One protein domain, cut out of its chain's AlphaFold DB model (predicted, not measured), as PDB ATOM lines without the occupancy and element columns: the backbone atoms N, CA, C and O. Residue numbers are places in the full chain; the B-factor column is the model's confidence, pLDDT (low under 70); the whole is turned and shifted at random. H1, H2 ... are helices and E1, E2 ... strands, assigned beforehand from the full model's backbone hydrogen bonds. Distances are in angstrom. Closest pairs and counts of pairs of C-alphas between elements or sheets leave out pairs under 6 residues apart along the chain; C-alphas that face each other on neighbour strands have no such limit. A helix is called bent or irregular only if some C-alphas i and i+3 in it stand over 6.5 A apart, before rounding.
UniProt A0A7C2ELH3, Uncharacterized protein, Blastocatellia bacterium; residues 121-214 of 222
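This is residues 121 to 214 of the 222 residues of an uncharacterized protein of Blastocatellia bacterium (UniProt A0A7C2ELH3). A small closed barrel of five strands, of which E1, E4 and E5 bend, makes the body, with the short helix H2 on it. Its ring closes through a short parallel seam between E3 and E5, while H1 lies off the barrel and residues 130 to 135 stick out at the far end of the long axis. The printed part has 94 residues with two named helices and five named strands, in the order H1 E1 E2 E3 H2 E4 E5, and its class is mixed, helices and strands. Round the ring run E1, E2, E3, E5, E4 and back to E1, antiparallel but for E3 and E5. The whole is compact, with a radius of gyration of the C-alphas of 13.8 A, yet elongated in outline, spanning 43 by 27 by 21 A.

H1, residues 124 to 130, is not on the barrel, with 3 pairs of C-alphas within 10 A. E1, residues 148 to 159, and E2, residues 162 to 167, form an antiparallel hairpin; N 154 and O 166 are 2.8 A apart, within hydrogen-bond range. E3, residues 173 to 178, forms a hairpin with E2, with N 174 and O 165 at 2.8 A; E1, E2 and E3 are a meander, each strand the antiparallel neighbour of the one before. H2, residues 181 to 184, is on the barrel; its closest C-alpha pair with E2 is Tyr 162 and Ala 184, 7.0 A apart. E4, residues 192 to 199, is antiparallel to E1, with N 197 and O 149 at 2.7 A, on the other side of E1 from E2. E5, residues 204 to 213, forms a hairpin with E4, with N 205 and O 198 at 2.8 A. E5 is also parallel to E3, where N 204 and O 176 are 2.8 A apart. In H1, 1 of 3 O i to N i+4 pairs and 1 of 4 O i to N i+3 pairs are within range; H2 is too short for an O i to N i+4 pair.

H1 begins at C-alpha 124 (-29.657, 0.470, 4.313) and measures 11.0 A; it is neither bent nor irregular, but only just: C-alphas 126 and 129 are 6.3 A apart. E1 measures 22.6 A and bends by 100 degrees at residue 151. E2 measures 16.0 A, E3 14.5 A and H2 5.0 A. E4 measures 19.8 A and bends by 62 degrees at residue 196. E5 measures 20.3 A, bends by 88 degrees at residue 207 and ends at C-alpha 213 (-54.736, -6.185, 19.178).

The C-alphas farthest apart, of Gly 133 and Pro 214, are 43.6 A apart. The printed part has no cut. The link from H1 to E1, 17 residues, is long. Residues 121 to 147 have pLDDT under 70; the mean of the printed part is 77.9.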
ATOM      1  N   PHE A 121     -32.048  -5.712  10.336       48.81
ATOM      2  CA  PHE A 121     -30.637  -5.579   9.945       48.81
ATOM      3  C   PHE A 121     -30.391  -5.267   8.461       48.81
ATOM      4  O   PHE A 121     -29.248  -5.024   8.083       48.81
ATOM      5  N   THR A 122     -31.414  -5.288   7.608       49.81
ATOM      6  CA  THR A 122     -31.270  -5.022   6.164       49.81
ATOM      7  C   THR A 122     -31.724  -3.630   5.746       49.81
ATOM      8  O   THR A 122     -31.659  -3.311   4.559       49.81
ATOM      9  N   PHE A 123     -32.132  -2.783   6.692       52.66
ATOM     10  CA  PHE A 123     -32.362  -1.369   6.421       52.66
ATOM     11  C   PHE A 123     -31.028  -0.707   6.016       52.66
ATOM     12  O   PHE A 123     -30.086  -0.694   6.817       52.66
ATOM     13  N   PRO A 124     -30.890  -0.181   4.780       47.62
ATOM     14  CA  PRO A 124     -29.657   0.470   4.313       47.62
ATOM     15  C   PRO A 124     -29.182   1.605   5.236       47.62
ATOM     16  O   PRO A 124     -27.984   1.886   5.339       47.62
ATOM     17  N   GLU A 125     -30.127   2.221   5.940       46.31
ATOM     18  CA  GLU A 125     -29.930   3.251   6.953       46.31
ATOM     19  C   GLU A 125     -29.221   2.738   8.223       46.31
ATOM     20  O   GLU A 125     -28.525   3.514   8.874       46.31
ATOM     21  N   PHE A 126     -29.343   1.443   8.548       44.91
ATOM     22  CA  PHE A 126     -28.634   0.776   9.652       44.91
ATOM     23  C   PHE A 126     -27.235   0.281   9.248       44.91
ATOM     24  O   PHE A 126     -26.312   0.285  10.060       44.91
ATOM     25  N   LEU A 127     -27.056  -0.152   7.995       41.69
ATOM     26  CA  LEU A 127     -25.815  -0.797   7.538       41.69
ATOM     27  C   LEU A 127     -24.695   0.188   7.173       41.69
ATOM     28  O   LEU A 127     -23.518  -0.156   7.247       41.69
ATOM     29  N   THR A 128     -25.022   1.422   6.792       38.78
ATOM     30  CA  THR A 128     -24.019   2.391   6.310       38.78
ATOM     31  C   THR A 128     -23.250   3.123   7.416       38.78
ATOM     32  O   THR A 128     -22.271   3.810   7.123       38.78
ATOM     33  N   THR A 129     -23.631   2.966   8.685       42.25
ATOM     34  CA  THR A 129     -23.069   3.742   9.807       42.25
ATOM     35  C   THR A 129     -22.093   2.947  10.677       42.25
ATOM     36  O   THR A 129     -21.133   3.525  11.188       42.25
ATOM     37  N   PHE A 130     -22.241   1.620  10.773       41.31
ATOM     38  CA  PHE A 130     -21.374   0.783  11.616       41.31
ATOM     39  C   PHE A 130     -19.985   0.487  11.017       41.31
ATOM     40  O   PHE A 130     -19.005   0.434  11.758       41.31
ATOM     41  N   GLU A 131     -19.849   0.325   9.697       36.28
ATOM     42  CA  GLU A 131     -18.582  -0.137   9.090       36.28
ATOM     43  C   GLU A 131     -17.560   0.982   8.789       36.28
ATOM     44  O   GLU A 131     -16.406   0.695   8.470       36.28
ATOM     45  N   GLY A 132     -17.944   2.262   8.903       33.72
ATOM     46  CA  GLY A 132     -17.135   3.397   8.424       33.72
ATOM     47  C   GLY A 132     -16.635   4.396   9.474       33.72
ATOM     48  O   GLY A 132     -15.974   5.364   9.100       33.72
ATOM     49  N   GLY A 133     -16.960   4.229  10.762       37.91
ATOM     50  CA  GLY A 133     -16.648   5.237  11.790       37.91
ATOM     51  C   GLY A 133     -17.366   6.583  11.588       37.91
ATOM     52  O   GLY A 133     -16.904   7.611  12.082       37.91
ATOM     53  N   GLY A 134     -18.472   6.594  10.835       36.53
ATOM     54  CA  GLY A 134     -19.313   7.770  10.640       36.53
ATOM     55  C   GLY A 134     -20.262   7.965  11.820       36.53
ATOM     56  O   GLY A 134     -20.815   6.999  12.334       36.53
ATOM     57  N   GLN A 135     -20.473   9.213  12.241       40.03
ATOM     58  CA  GLN A 135     -21.608   9.547  13.102       40.03
ATOM     59  C   GLN A 135     -22.883   9.213  12.327       40.03
ATOM     60  O   GLN A 135     -23.141   9.804  11.276       40.03
ATOM     61  N   GLY A 136     -23.620   8.206  12.792       40.47
ATOM     62  CA  GLY A 136     -24.839   7.781  12.131       40.47
ATOM     63  C   GLY A 136     -25.866   8.904  12.127       40.47
ATOM     64  O   GLY A 136     -26.034   9.600  13.121       40.47
ATOM     65  N   LEU A 137     -26.582   9.061  11.012       43.03
ATOM     66  CA  LEU A 137     -27.793   9.892  10.971       43.03
ATOM     67  C   LEU A 137     -28.881   9.379  11.939       43.03
ATOM     68  O   LEU A 137     -29.842  10.089  12.208       43.03
ATOM     69  N   TYR A 138     -28.690   8.160  12.450       48.38
ATOM     70  CA  TYR A 138     -29.539   7.438  13.377       48.38
ATOM     71  C   TYR A 138     -28.668   6.995  14.545       48.38
ATOM     72  O   TYR A 138     -27.990   5.967  14.485       48.38
ATOM     73  N   ASP A 139     -28.625   7.827  15.574       41.41
ATOM     74  CA  ASP A 139     -28.077   7.431  16.858       41.41
ATOM     75  C   ASP A 139     -29.217   6.751  17.623       41.41
ATOM     76  O   ASP A 139     -30.138   7.408  18.107       41.41
ATOM     77  N   ILE A 140     -29.207   5.416  17.654       41.66
ATOM     78  CA  ILE A 140     -30.168   4.623  18.438       41.66
ATOM     79  C   ILE A 140     -30.087   4.950  19.940       41.66
ATOM     80  O   ILE A 140     -31.018   4.634  20.678       41.66
ATOM     81  N   ASP A 141     -29.023   5.638  20.370       40.94
ATOM     82  CA  ASP A 141     -28.829   6.118  21.735       40.94
ATOM     83  C   ASP A 141     -29.397   7.540  21.968       40.94
ATOM     84  O   ASP A 141     -29.273   8.076  23.074       40.94
ATOM     85  N   VAL A 142     -30.059   8.163  20.975       36.97
ATOM     86  CA  VAL A 142     -30.698   9.490  21.108       36.97
ATOM     87  C   VAL A 142     -32.229   9.390  20.996       36.97
ATOM     88  O   VAL A 142     -32.777   9.290  19.896       36.97
ATOM     89  N   PRO A 143     -32.965   9.485  22.121       39.59
ATOM     90  CA  PRO A 143     -34.422   9.604  22.108       39.59
ATOM     91  C   PRO A 143     -34.871  10.901  21.411       39.59
ATOM     92  O   PRO A 143     -34.353  11.974  21.725       39.59
ATOM     93  N   GLY A 144     -35.871  10.844  20.520       47.78
ATOM     94  CA  GLY A 144     -36.534  12.042  19.973       47.78
ATOM     95  C   GLY A 144     -36.821  12.029  18.463       47.78
ATOM     96  O   GLY A 144     -36.839  10.983  17.820       47.78
ATOM     97  N   GLU A 145     -37.078  13.217  17.896       44.69
ATOM     98  CA  GLU A 145     -37.549  13.458  16.509       44.69
ATOM     99  C   GLU A 145     -36.586  13.002  15.386       44.69
ATOM    100  O   GLU A 145     -36.957  13.035  14.213       44.69
ATOM    101  N   ALA A 146     -35.383  12.534  15.730       52.19
ATOM    102  CA  ALA A 146     -34.366  12.013  14.811       52.19
ATOM    103  C   ALA A 146     -33.953  10.554  15.125       52.19
ATOM    104  O   ALA A 146     -32.811  10.178  14.876       52.19
ATOM    105  N   GLY A 147     -34.854   9.741  15.694       63.41
ATOM    106  CA  GLY A 147     -34.499   8.436  16.269       63.41
ATOM    107  C   GLY A 147     -35.410   7.257  15.915       63.41
ATOM    108  O   GLY A 147     -36.228   7.303  14.989       63.41
ATOM    109  N   ALA A 148     -35.228   6.182  16.687       75.25
ATOM    110  CA  ALA A 148     -36.089   5.007  16.717       75.25
ATOM    111  C   ALA A 148     -37.178   5.154  17.797       75.25
ATOM    112  O   ALA A 148     -36.980   5.832  18.807       75.25
ATOM    113  N   ARG A 149     -38.335   4.526  17.585       84.31
ATOM    114  CA  ARG A 149     -39.430   4.430  18.559       84.31
ATOM    115  C   ARG A 149     -39.892   2.986  18.653       84.31
ATOM    116  O   ARG A 149     -40.152   2.364  17.631       84.31
ATOM    117  N   GLU A 150     -40.044   2.490  19.869       87.31
ATOM    118  CA  GLU A 150     -40.621   1.182  20.161       87.31
ATOM    119  C   GLU A 150     -41.761   1.367  21.155       87.31
ATOM    120  O   GLU A 150     -41.652   2.170  22.085       87.31
ATOM    121  N   GLY A 151     -42.856   0.644  20.963       90.31
ATOM    122  CA  GLY A 151     -43.960   0.695  21.906       90.31
ATOM    123  C   GLY A 151     -45.249   0.106  21.368       90.31
ATOM    124  O   GLY A 151     -45.275  -0.611  20.368       90.31
ATOM    125  N   TYR A 152     -46.333   0.422  22.068       94.44
ATOM    126  CA  TYR A 152     -47.688   0.061  21.682       94.44
ATOM    127  C   TYR A 152     -48.396   1.307  21.187       94.44
ATOM    128  O   TYR A 152     -48.485   2.308  21.896       94.44
ATOM    129  N   PHE A 153     -48.909   1.227  19.969       96.00
ATOM    130  CA  PHE A 153     -49.454   2.371  19.264       96.00
ATOM    131  C   PHE A 153     -50.898   2.106  18.866       96.00
ATOM    132  O   PHE A 153     -51.189   1.122  18.183       96.00
ATOM    133  N   ARG A 154     -51.813   2.986  19.271       97.50
ATOM    134  CA  ARG A 154     -53.216   2.943  18.852       97.50
ATOM    135  C   ARG A 154     -53.380   3.648  17.517       97.50
ATOM    136  O   ARG A 154     -53.036   4.816  17.384       97.50
ATOM    137  N   VAL A 155     -53.977   2.974  16.543       97.56
ATOM    138  CA  VAL A 155     -54.283   3.553  15.235       97.56
ATOM    139  C   VAL A 155     -55.365   4.612  15.377       97.56
ATOM    140  O   VAL A 155     -56.485   4.329  15.801       97.56
ATOM    141  N   VAL A 156     -55.036   5.836  14.980       97.56
ATOM    142  CA  VAL A 156     -55.956   6.975  14.975       97.56
ATOM    143  C   VAL A 156     -56.657   7.067  13.623       97.56
ATOM    144  O   VAL A 156     -57.882   7.165  13.562       97.56
ATOM    145  N   ARG A 157     -55.893   6.986  12.528       96.12
ATOM    146  CA  ARG A 157     -56.424   6.957  11.159       96.12
ATOM    147  C   ARG A 157     -55.477   6.246  10.200       96.12
ATOM    148  O   ARG A 157     -54.273   6.189  10.437       96.12
ATOM    149  N   VAL A 158     -56.041   5.768   9.096       95.38
ATOM    150  CA  VAL A 158     -55.316   5.183   7.963       95.38
ATOM    151  C   VAL A 158     -55.750   5.915   6.697       95.38
ATOM    152  O   VAL A 158     -56.946   6.052   6.441       95.38
ATOM    153  N   GLU A 159     -54.791   6.411   5.918       94.00
ATOM    154  CA  GLU A 159     -55.038   7.116   4.657       94.00
ATOM    155  C   GLU A 159     -54.065   6.636   3.581       94.00
ATOM    156  O   GLU A 159     -52.859   6.880   3.645       94.00
ATOM    157  N   GLY A 160     -54.598   5.959   2.559       91.31
ATOM    158  CA  GLY A 160     -53.769   5.336   1.528       91.31
ATOM    159  C   GLY A 160     -52.813   4.314   2.147       91.31
ATOM    160  O   GLY A 160     -53.253   3.442   2.884       91.31
ATOM    161  N   GLY A 161     -51.514   4.442   1.865       93.38
ATOM    162  CA  GLY A 161     -50.454   3.595   2.427       93.38
ATOM    163  C   GLY A 161     -49.871   4.090   3.757       93.38
ATOM    164  O   GLY A 161     -48.764   3.690   4.107       93.38
ATOM    165  N   TYR A 162     -50.559   4.989   4.473       96.00
ATOM    166  CA  TYR A 162     -50.026   5.629   5.678       96.00
ATOM    167  C   TYR A 162     -50.958   5.505   6.887       96.00
ATOM    168  O   TYR A 162     -52.180   5.555   6.742       96.00
ATOM    169  N   ALA A 163     -50.382   5.419   8.089       96.94
ATOM    170  CA  ALA A 163     -51.107   5.462   9.360       96.94
ATOM    171  C   ALA A 163     -50.648   6.609  10.267       96.94
ATOM    172  O   ALA A 163     -49.463   6.950  10.325       96.94
ATOM    173  N   GLU A 164     -51.608   7.179  10.997       97.56
ATOM    174  CA  GLU A 164     -51.373   7.997  12.189       97.56
ATOM    175  C   GLU A 164     -51.678   7.142  13.401       97.56
ATOM    176  O   GLU A 164     -52.738   6.508  13.465       97.56
ATOM    177  N   VAL A 165     -50.774   7.160  14.369       97.19
ATOM    178  CA  VAL A 165     -50.948   6.422  15.614       97.19
ATOM    179  C   VAL A 165     -50.698   7.312  16.821       97.19
ATOM    180  O   VAL A 165     -50.024   8.335  16.723       97.19
ATOM    181  N   GLU A 166     -51.240   6.900  17.954       96.50
ATOM    182  CA  GLU A 166     -51.021   7.477  19.273       96.50
ATOM    183  C   GLU A 166     -50.218   6.481  20.114       96.50
ATOM    184  O   GLU A 166     -50.605   5.318  20.237       96.50
ATOM    185  N   ASP A 167     -49.092   6.920  20.663       94.38
ATOM    186  CA  ASP A 167     -48.297   6.146  21.615       94.38
ATOM    187  C   ASP A 167     -49.063   5.998  22.938       94.38
ATOM    188  O   ASP A 167     -49.472   6.988  23.541       94.38
ATOM    189  N   LEU A 168     -49.272   4.761  23.398       92.56
ATOM    190  CA  LEU A 168     -50.071   4.489  24.597       92.56
ATOM    191  C   LEU A 168     -49.412   4.913  25.916       92.56
ATOM    192  O   LEU A 168     -50.100   4.929  26.934       92.56
ATOM    193  N   ILE A 169     -48.114   5.223  25.918       88.50
ATOM    194  CA  ILE A 169     -47.383   5.674  27.110       88.50
ATOM    195  C   ILE A 169     -47.246   7.193  27.101       88.50
ATOM    196  O   ILE A 169     -47.486   7.851  28.110       88.50
ATOM    197  N   THR A 170     -46.816   7.754  25.970       89.19
ATOM    198  CA  THR A 170     -46.508   9.191  25.883       89.19
ATOM    199  C   THR A 170     -47.684  10.042  25.413       89.19
ATOM    200  O   THR A 170     -47.635  11.258  25.568       89.19
ATOM    201  N   GLU A 171     -48.731   9.424  24.856       90.69
ATOM    202  CA  GLU A 171     -49.870  10.081  24.194       90.69
ATOM    203  C   GLU A 171     -49.466  10.916  22.957       90.69
ATOM    204  O   GLU A 171     -50.270  11.660  22.389       90.69
ATOM    205  N   ASP A 172     -48.221  10.763  22.493       91.75
ATOM    206  CA  ASP A 172     -47.713  11.417  21.293       91.75
ATOM    207  C   ASP A 172     -48.426  10.890  20.044       91.75
ATOM    208  O   ASP A 172     -48.551   9.680  19.830       91.75
ATOM    209  N   ARG A 173     -48.790  11.809  19.143       94.38
ATOM    210  CA  ARG A 173     -49.262  11.460  17.800       94.38
ATOM    211  C   ARG A 173     -48.110  11.369  16.814       94.38
ATOM    212  O   ARG A 173     -47.330  12.307  16.655       94.38
ATOM    213  N   ILE A 174     -48.045  10.250  16.106       93.31
ATOM    214  CA  ILE A 174     -46.956   9.903  15.197       93.31
ATOM    215  C   ILE A 174     -47.512   9.773  13.780       93.31
ATOM    216  O   ILE A 174     -48.409   8.970  13.516       93.31
ATOM    217  N   TRP A 175     -46.962  10.568  12.858       93.88
ATOM    218  CA  TRP A 175     -47.347  10.600  11.444       93.88
ATOM    219  C   TRP A 175     -46.168  11.005  10.529       93.88
ATOM    220  O   TRP A 175     -45.286  11.766  10.945       93.88
ATOM    221  N   PRO A 176     -46.156  10.575   9.254       94.38
ATOM    222  CA  PRO A 176     -46.847   9.397   8.730       94.38
ATOM    223  C   PRO A 176     -46.048   8.131   9.047       94.38
ATOM    224  O   PRO A 176     -44.823   8.148   8.946       94.38
ATOM    225  N   ILE A 177     -46.719   7.037   9.401       94.81
ATOM    226  CA  ILE A 177     -46.117   5.696   9.390       94.81
ATOM    227  C   ILE A 177     -46.395   5.067   8.036       94.81
ATOM    228  O   ILE A 177     -47.544   5.041   7.602       94.81
ATOM    229  N   ILE A 178     -45.355   4.569   7.377       93.88
ATOM    230  CA  ILE A 178     -45.454   3.923   6.070       93.88
ATOM    231  C   ILE A 178     -45.844   2.462   6.280       93.88
ATOM    232  O   ILE A 178     -45.109   1.693   6.903       93.88
ATOM    233  N   LEU A 179     -47.005   2.081   5.754       93.38
ATOM    234  CA  LEU A 179     -47.536   0.729   5.861       93.38
ATOM    235  C   LEU A 179     -47.211  -0.095   4.608       93.38
ATOM    236  O   LEU A 179     -47.244   0.428   3.495       93.38
ATOM    237  N   PRO A 180     -46.975  -1.406   4.756       91.50
ATOM    238  CA  PRO A 180     -47.122  -2.351   3.654       91.50
ATOM    239  C   PRO A 180     -48.542  -2.311   3.055       91.50
ATOM    240  O   PRO A 180     -49.517  -2.162   3.794       91.50
ATOM    241  N   ASP A 181     -48.679  -2.475   1.734       89.31
ATOM    242  CA  ASP A 181     -49.974  -2.384   1.027       89.31
ATOM    243  C   ASP A 181     -51.024  -3.373   1.560       89.31
ATOM    244  O   ASP A 181     -52.210  -3.059   1.687       89.31
ATOM    245  N   ASP A 182     -50.584  -4.584   1.895       87.88
ATOM    246  CA  ASP A 182     -51.411  -5.637   2.470       87.88
ATOM    247  C   ASP A 182     -51.890  -5.291   3.889       87.88
ATOM    248  O   ASP A 182     -52.986  -5.681   4.292       87.88
ATOM    249  N   VAL A 183     -51.133  -4.496   4.631       92.88
ATOM    250  CA  VAL A 183     -51.535  -4.012   5.953       92.88
ATOM    251  C   VAL A 183     -52.470  -2.816   5.828       92.88
ATOM    252  O   VAL A 183     -53.515  -2.783   6.478       92.88
ATOM    253  N   ALA A 184     -52.150  -1.865   4.948       91.38
ATOM    254  CA  ALA A 184     -52.930  -0.650   4.735       91.38
ATOM    255  C   ALA A 184     -54.393  -0.934   4.354       91.38
ATOM    256  O   ALA A 184     -55.300  -0.269   4.847       91.38
ATOM    257  N   GLY A 185     -54.642  -1.958   3.530       89.50
ATOM    258  CA  GLY A 185     -55.999  -2.347   3.129       89.50
ATOM    259  C   GLY A 185     -56.834  -3.032   4.220       89.50
ATOM    260  O   GLY A 185     -58.030  -3.237   4.023       89.50
ATOM    261  N   ARG A 186     -56.216  -3.418   5.342       91.88
ATOM    262  CA  ARG A 186     -56.861  -4.154   6.442       91.88
ATOM    263  C   ARG A 186     -56.917  -3.348   7.734       91.88
ATOM    264  O   ARG A 186     -57.815  -3.564   8.538       91.88
ATOM    265  N   LEU A 187     -55.961  -2.451   7.955       93.62
ATOM    266  CA  LEU A 187     -55.847  -1.713   9.200       93.62
ATOM    267  C   LEU A 187     -56.952  -0.658   9.335       93.62
ATOM    268  O   LEU A 187     -57.246   0.076   8.394       93.62
ATOM    269  N   ALA A 188     -57.535  -0.556  10.528       93.38
ATOM    270  CA  ALA A 188     -58.573   0.417  10.848       93.38
ATOM    271  C   ALA A 188     -58.270   1.149  12.165       93.38
ATOM    272  O   ALA A 188     -57.403   0.746  12.942       93.38
ATOM    273  N   THR A 189     -58.994   2.239  12.417       95.38
ATOM    274  CA  THR A 189     -58.911   3.000  13.670       95.38
ATOM    275  C   THR A 189     -59.221   2.122  14.885       95.38
ATOM    276  O   THR A 189     -60.121   1.288  14.855       95.38
ATOM    277  N   GLY A 190     -58.501   2.354  15.983       95.50
ATOM    278  CA  GLY A 190     -58.724   1.717  17.280       95.50
ATOM    279  C   GLY A 190     -57.876   0.473  17.539       95.50
ATOM    280  O   GLY A 190     -57.672   0.141  18.705       95.50
ATOM    281  N   TYR A 191     -57.337  -0.166  16.496       97.38
ATOM    282  CA  TYR A 191     -56.362  -1.249  16.646       97.38
ATOM    283  C   TYR A 191     -55.128  -0.771  17.405       97.38
ATOM    284  O   TYR A 191     -54.698   0.369  17.233       97.38
ATOM    285  N   ILE A 192     -54.537  -1.648  18.212       97.38
ATOM    286  CA  ILE A 192     -53.261  -1.390  18.885       97.38
ATOM    287  C   ILE A 192     -52.206  -2.284  18.250       97.38
ATOM    288  O   ILE A 192     -52.425  -3.482  18.109       97.38
ATOM    289  N   ILE A 193     -51.061  -1.722  17.880       95.94
ATOM    290  CA  ILE A 193     -49.960  -2.476  17.285       95.94
ATOM    291  C   ILE A 193     -48.709  -2.262  18.122       95.94
ATOM    292  O   ILE A 193     -48.353  -1.122  18.424       95.94
ATOM    293  N   ASN A 194     -48.030  -3.349  18.478       93.69
ATOM    294  CA  ASN A 194     -46.675  -3.268  18.999       93.69
ATOM    295  C   ASN A 194     -45.698  -3.099  17.825       93.69
ATOM    296  O   ASN A 194     -45.613  -3.979  16.965       93.69
ATOM    297  N   LEU A 195     -45.009  -1.962  17.757       92.31
ATOM    298  CA  LEU A 195     -44.116  -1.623  16.648       92.31
ATOM    299  C   LEU A 195     -42.749  -1.190  17.159       92.31
ATOM    300  O   LEU A 195     -42.640  -0.522  18.183       92.31
ATOM    301  N   GLU A 196     -41.740  -1.479  16.349       89.25
ATOM    302  CA  GLU A 196     -40.456  -0.791  16.337       89.25
ATOM    303  C   GLU A 196     -40.371  -0.009  15.026       89.25
ATOM    304  O   GLU A 196     -40.621  -0.542  13.939       89.25
ATOM    305  N   MET A 197     -40.034   1.273  15.114       89.06
ATOM    306  CA  MET A 197     -40.014   2.193  13.986       89.06
ATOM    307  C   MET A 197     -38.734   3.014  13.965       89.06
ATOM    308  O   MET A 197     -38.230   3.410  15.011       89.06
ATOM    309  N   ALA A 198     -38.265   3.356  12.771       84.62
ATOM    310  CA  ALA A 198     -37.176   4.301  12.561       84.62
ATOM    311  C   ALA A 198     -37.657   5.477  11.708       84.62
ATOM    312  O   ALA A 198     -38.431   5.299  10.760       84.62
ATOM    313  N   ARG A 199     -37.222   6.696  12.034       83.00
ATOM    314  CA  ARG A 199     -37.544   7.868  11.218       83.00
ATOM    315  C   ARG A 199     -36.728   7.844   9.923       83.00
ATOM    316  O   ARG A 199     -35.516   7.763   9.973       83.00
ATOM    317  N   GLY A 200     -37.383   7.956   8.773       80.06
ATOM    318  CA  GLY A 200     -36.767   8.165   7.463       80.06
ATOM    319  C   GLY A 200     -37.097   9.548   6.878       80.06
ATOM    320  O   GLY A 200     -37.806  10.344   7.507       80.06
ATOM    321  N   PRO A 201     -36.604   9.858   5.664       79.25
ATOM    322  CA  PRO A 201     -36.829  11.151   5.007       79.25
ATOM    323  C   PRO A 201     -38.294  11.398   4.602       79.25
ATOM    324  O   PRO A 201     -38.708  12.544   4.441       79.25
ATOM    325  N   ASP A 202     -39.074  10.335   4.436       82.25
ATOM    326  CA  ASP A 202     -40.448  10.309   3.929       82.25
ATOM    327  C   ASP A 202     -41.497   9.927   4.990       82.25
ATOM    328  O   ASP A 202     -42.695  10.097   4.761       82.25
ATOM    329  N   GLY A 203     -41.078   9.461   6.169       88.12
ATOM    330  CA  GLY A 203     -41.982   9.047   7.239       88.12
ATOM    331  C   GLY A 203     -41.316   8.140   8.265       88.12
ATOM    332  O   GLY A 203     -40.098   8.026   8.319       88.12
ATOM    333  N   TRP A 204     -42.121   7.508   9.110       91.25
ATOM    334  CA  TRP A 204     -41.692   6.447  10.016       91.25
ATOM    335  C   TRP A 204     -41.787   5.100   9.305       91.25
ATOM    336  O   TRP A 204     -42.843   4.737   8.785       91.25
ATOM    337  N   HIS A 205     -40.682   4.364   9.294       89.00
ATOM    338  CA  HIS A 205     -40.588   3.030   8.716       89.00
ATOM    339  C   HIS A 205     -40.703   1.988   9.811       89.00
ATOM    340  O   HIS A 205     -40.035   2.102  10.835       89.00
ATOM    341  N   ILE A 206     -41.520   0.963   9.582       90.69
ATOM    342  CA  ILE A 206     -41.632  -0.182  10.486       90.69
ATOM    343  C   ILE A 206     -40.391  -1.059  10.302       90.69
ATOM    344  O   ILE A 206     -40.167  -1.583   9.209       90.69
ATOM    345  N   VAL A 207     -39.602  -1.216  11.365       85.50
ATOM    346  CA  VAL A 207     -38.379  -2.041  11.387       85.50
ATOM    347  C   VAL A 207     -38.564  -3.336  12.182       85.50
ATOM    348  O   VAL A 207     -37.856  -4.312  11.937       85.50
ATOM    349  N   GLY A 208     -39.566  -3.370  13.061       85.81
ATOM    350  CA  GLY A 208     -39.976  -4.529  13.848       85.81
ATOM    351  C   GLY A 208     -41.461  -4.449  14.202       85.81
ATOM    352  O   GLY A 208     -42.062  -3.372  14.195       85.81
ATOM    353  N   CYS A 209     -42.081  -5.594  14.483       88.62
ATOM    354  CA  CYS A 209     -43.445  -5.636  14.999       88.62
ATOM    355  C   CYS A 209     -43.643  -6.805  15.967       88.62
ATOM    356  O   CYS A 209     -43.178  -7.921  15.716       88.62
ATOM    357  N   GLY A 210     -44.390  -6.550  17.036       88.38
ATOM    358  CA  GLY A 210     -44.990  -7.567  17.887       88.38
ATOM    359  C   GLY A 210     -46.436  -7.829  17.475       88.38
ATOM    360  O   GLY A 210     -46.760  -7.888  16.291       88.38
ATOM    361  N   PHE A 211     -47.315  -8.003  18.458       92.56
ATOM    362  CA  PHE A 211     -48.715  -8.356  18.228       92.56
ATOM    363  C   PHE A 211     -49.574  -7.167  17.774       92.56
ATOM    364  O   PHE A 211     -49.262  -5.998  18.020       92.56
ATOM    365  N   VAL A 212     -50.697  -7.499  17.140       95.38
ATOM    366  CA  VAL A 212     -51.774  -6.569  16.792       95.38
ATOM    367  C   VAL A 212     -52.996  -6.955  17.614       95.38
ATOM    368  O   VAL A 212     -53.403  -8.112  17.599       95.38
ATOM    369  N   TYR A 213     -53.596  -5.988  18.293       96.75
ATOM    370  CA  TYR A 213     -54.736  -6.185  19.178       96.75
ATOM    371  C   TYR A 213     -55.965  -5.432  18.649       96.75
ATOM    372  O   TYR A 213     -55.825  -4.302  18.163       96.75
ATOM    373  N   PRO A 214     -57.170  -6.024  18.731       96.44
ATOM    374  CA  PRO A 214     -58.396  -5.403  18.254       96.44
ATOM    375  C   PRO A 214     -58.805  -4.198  19.119       96.44
ATOM    376  O   PRO A 214     -58.349  -4.057  20.262       96.44
TER     377      PRO A 214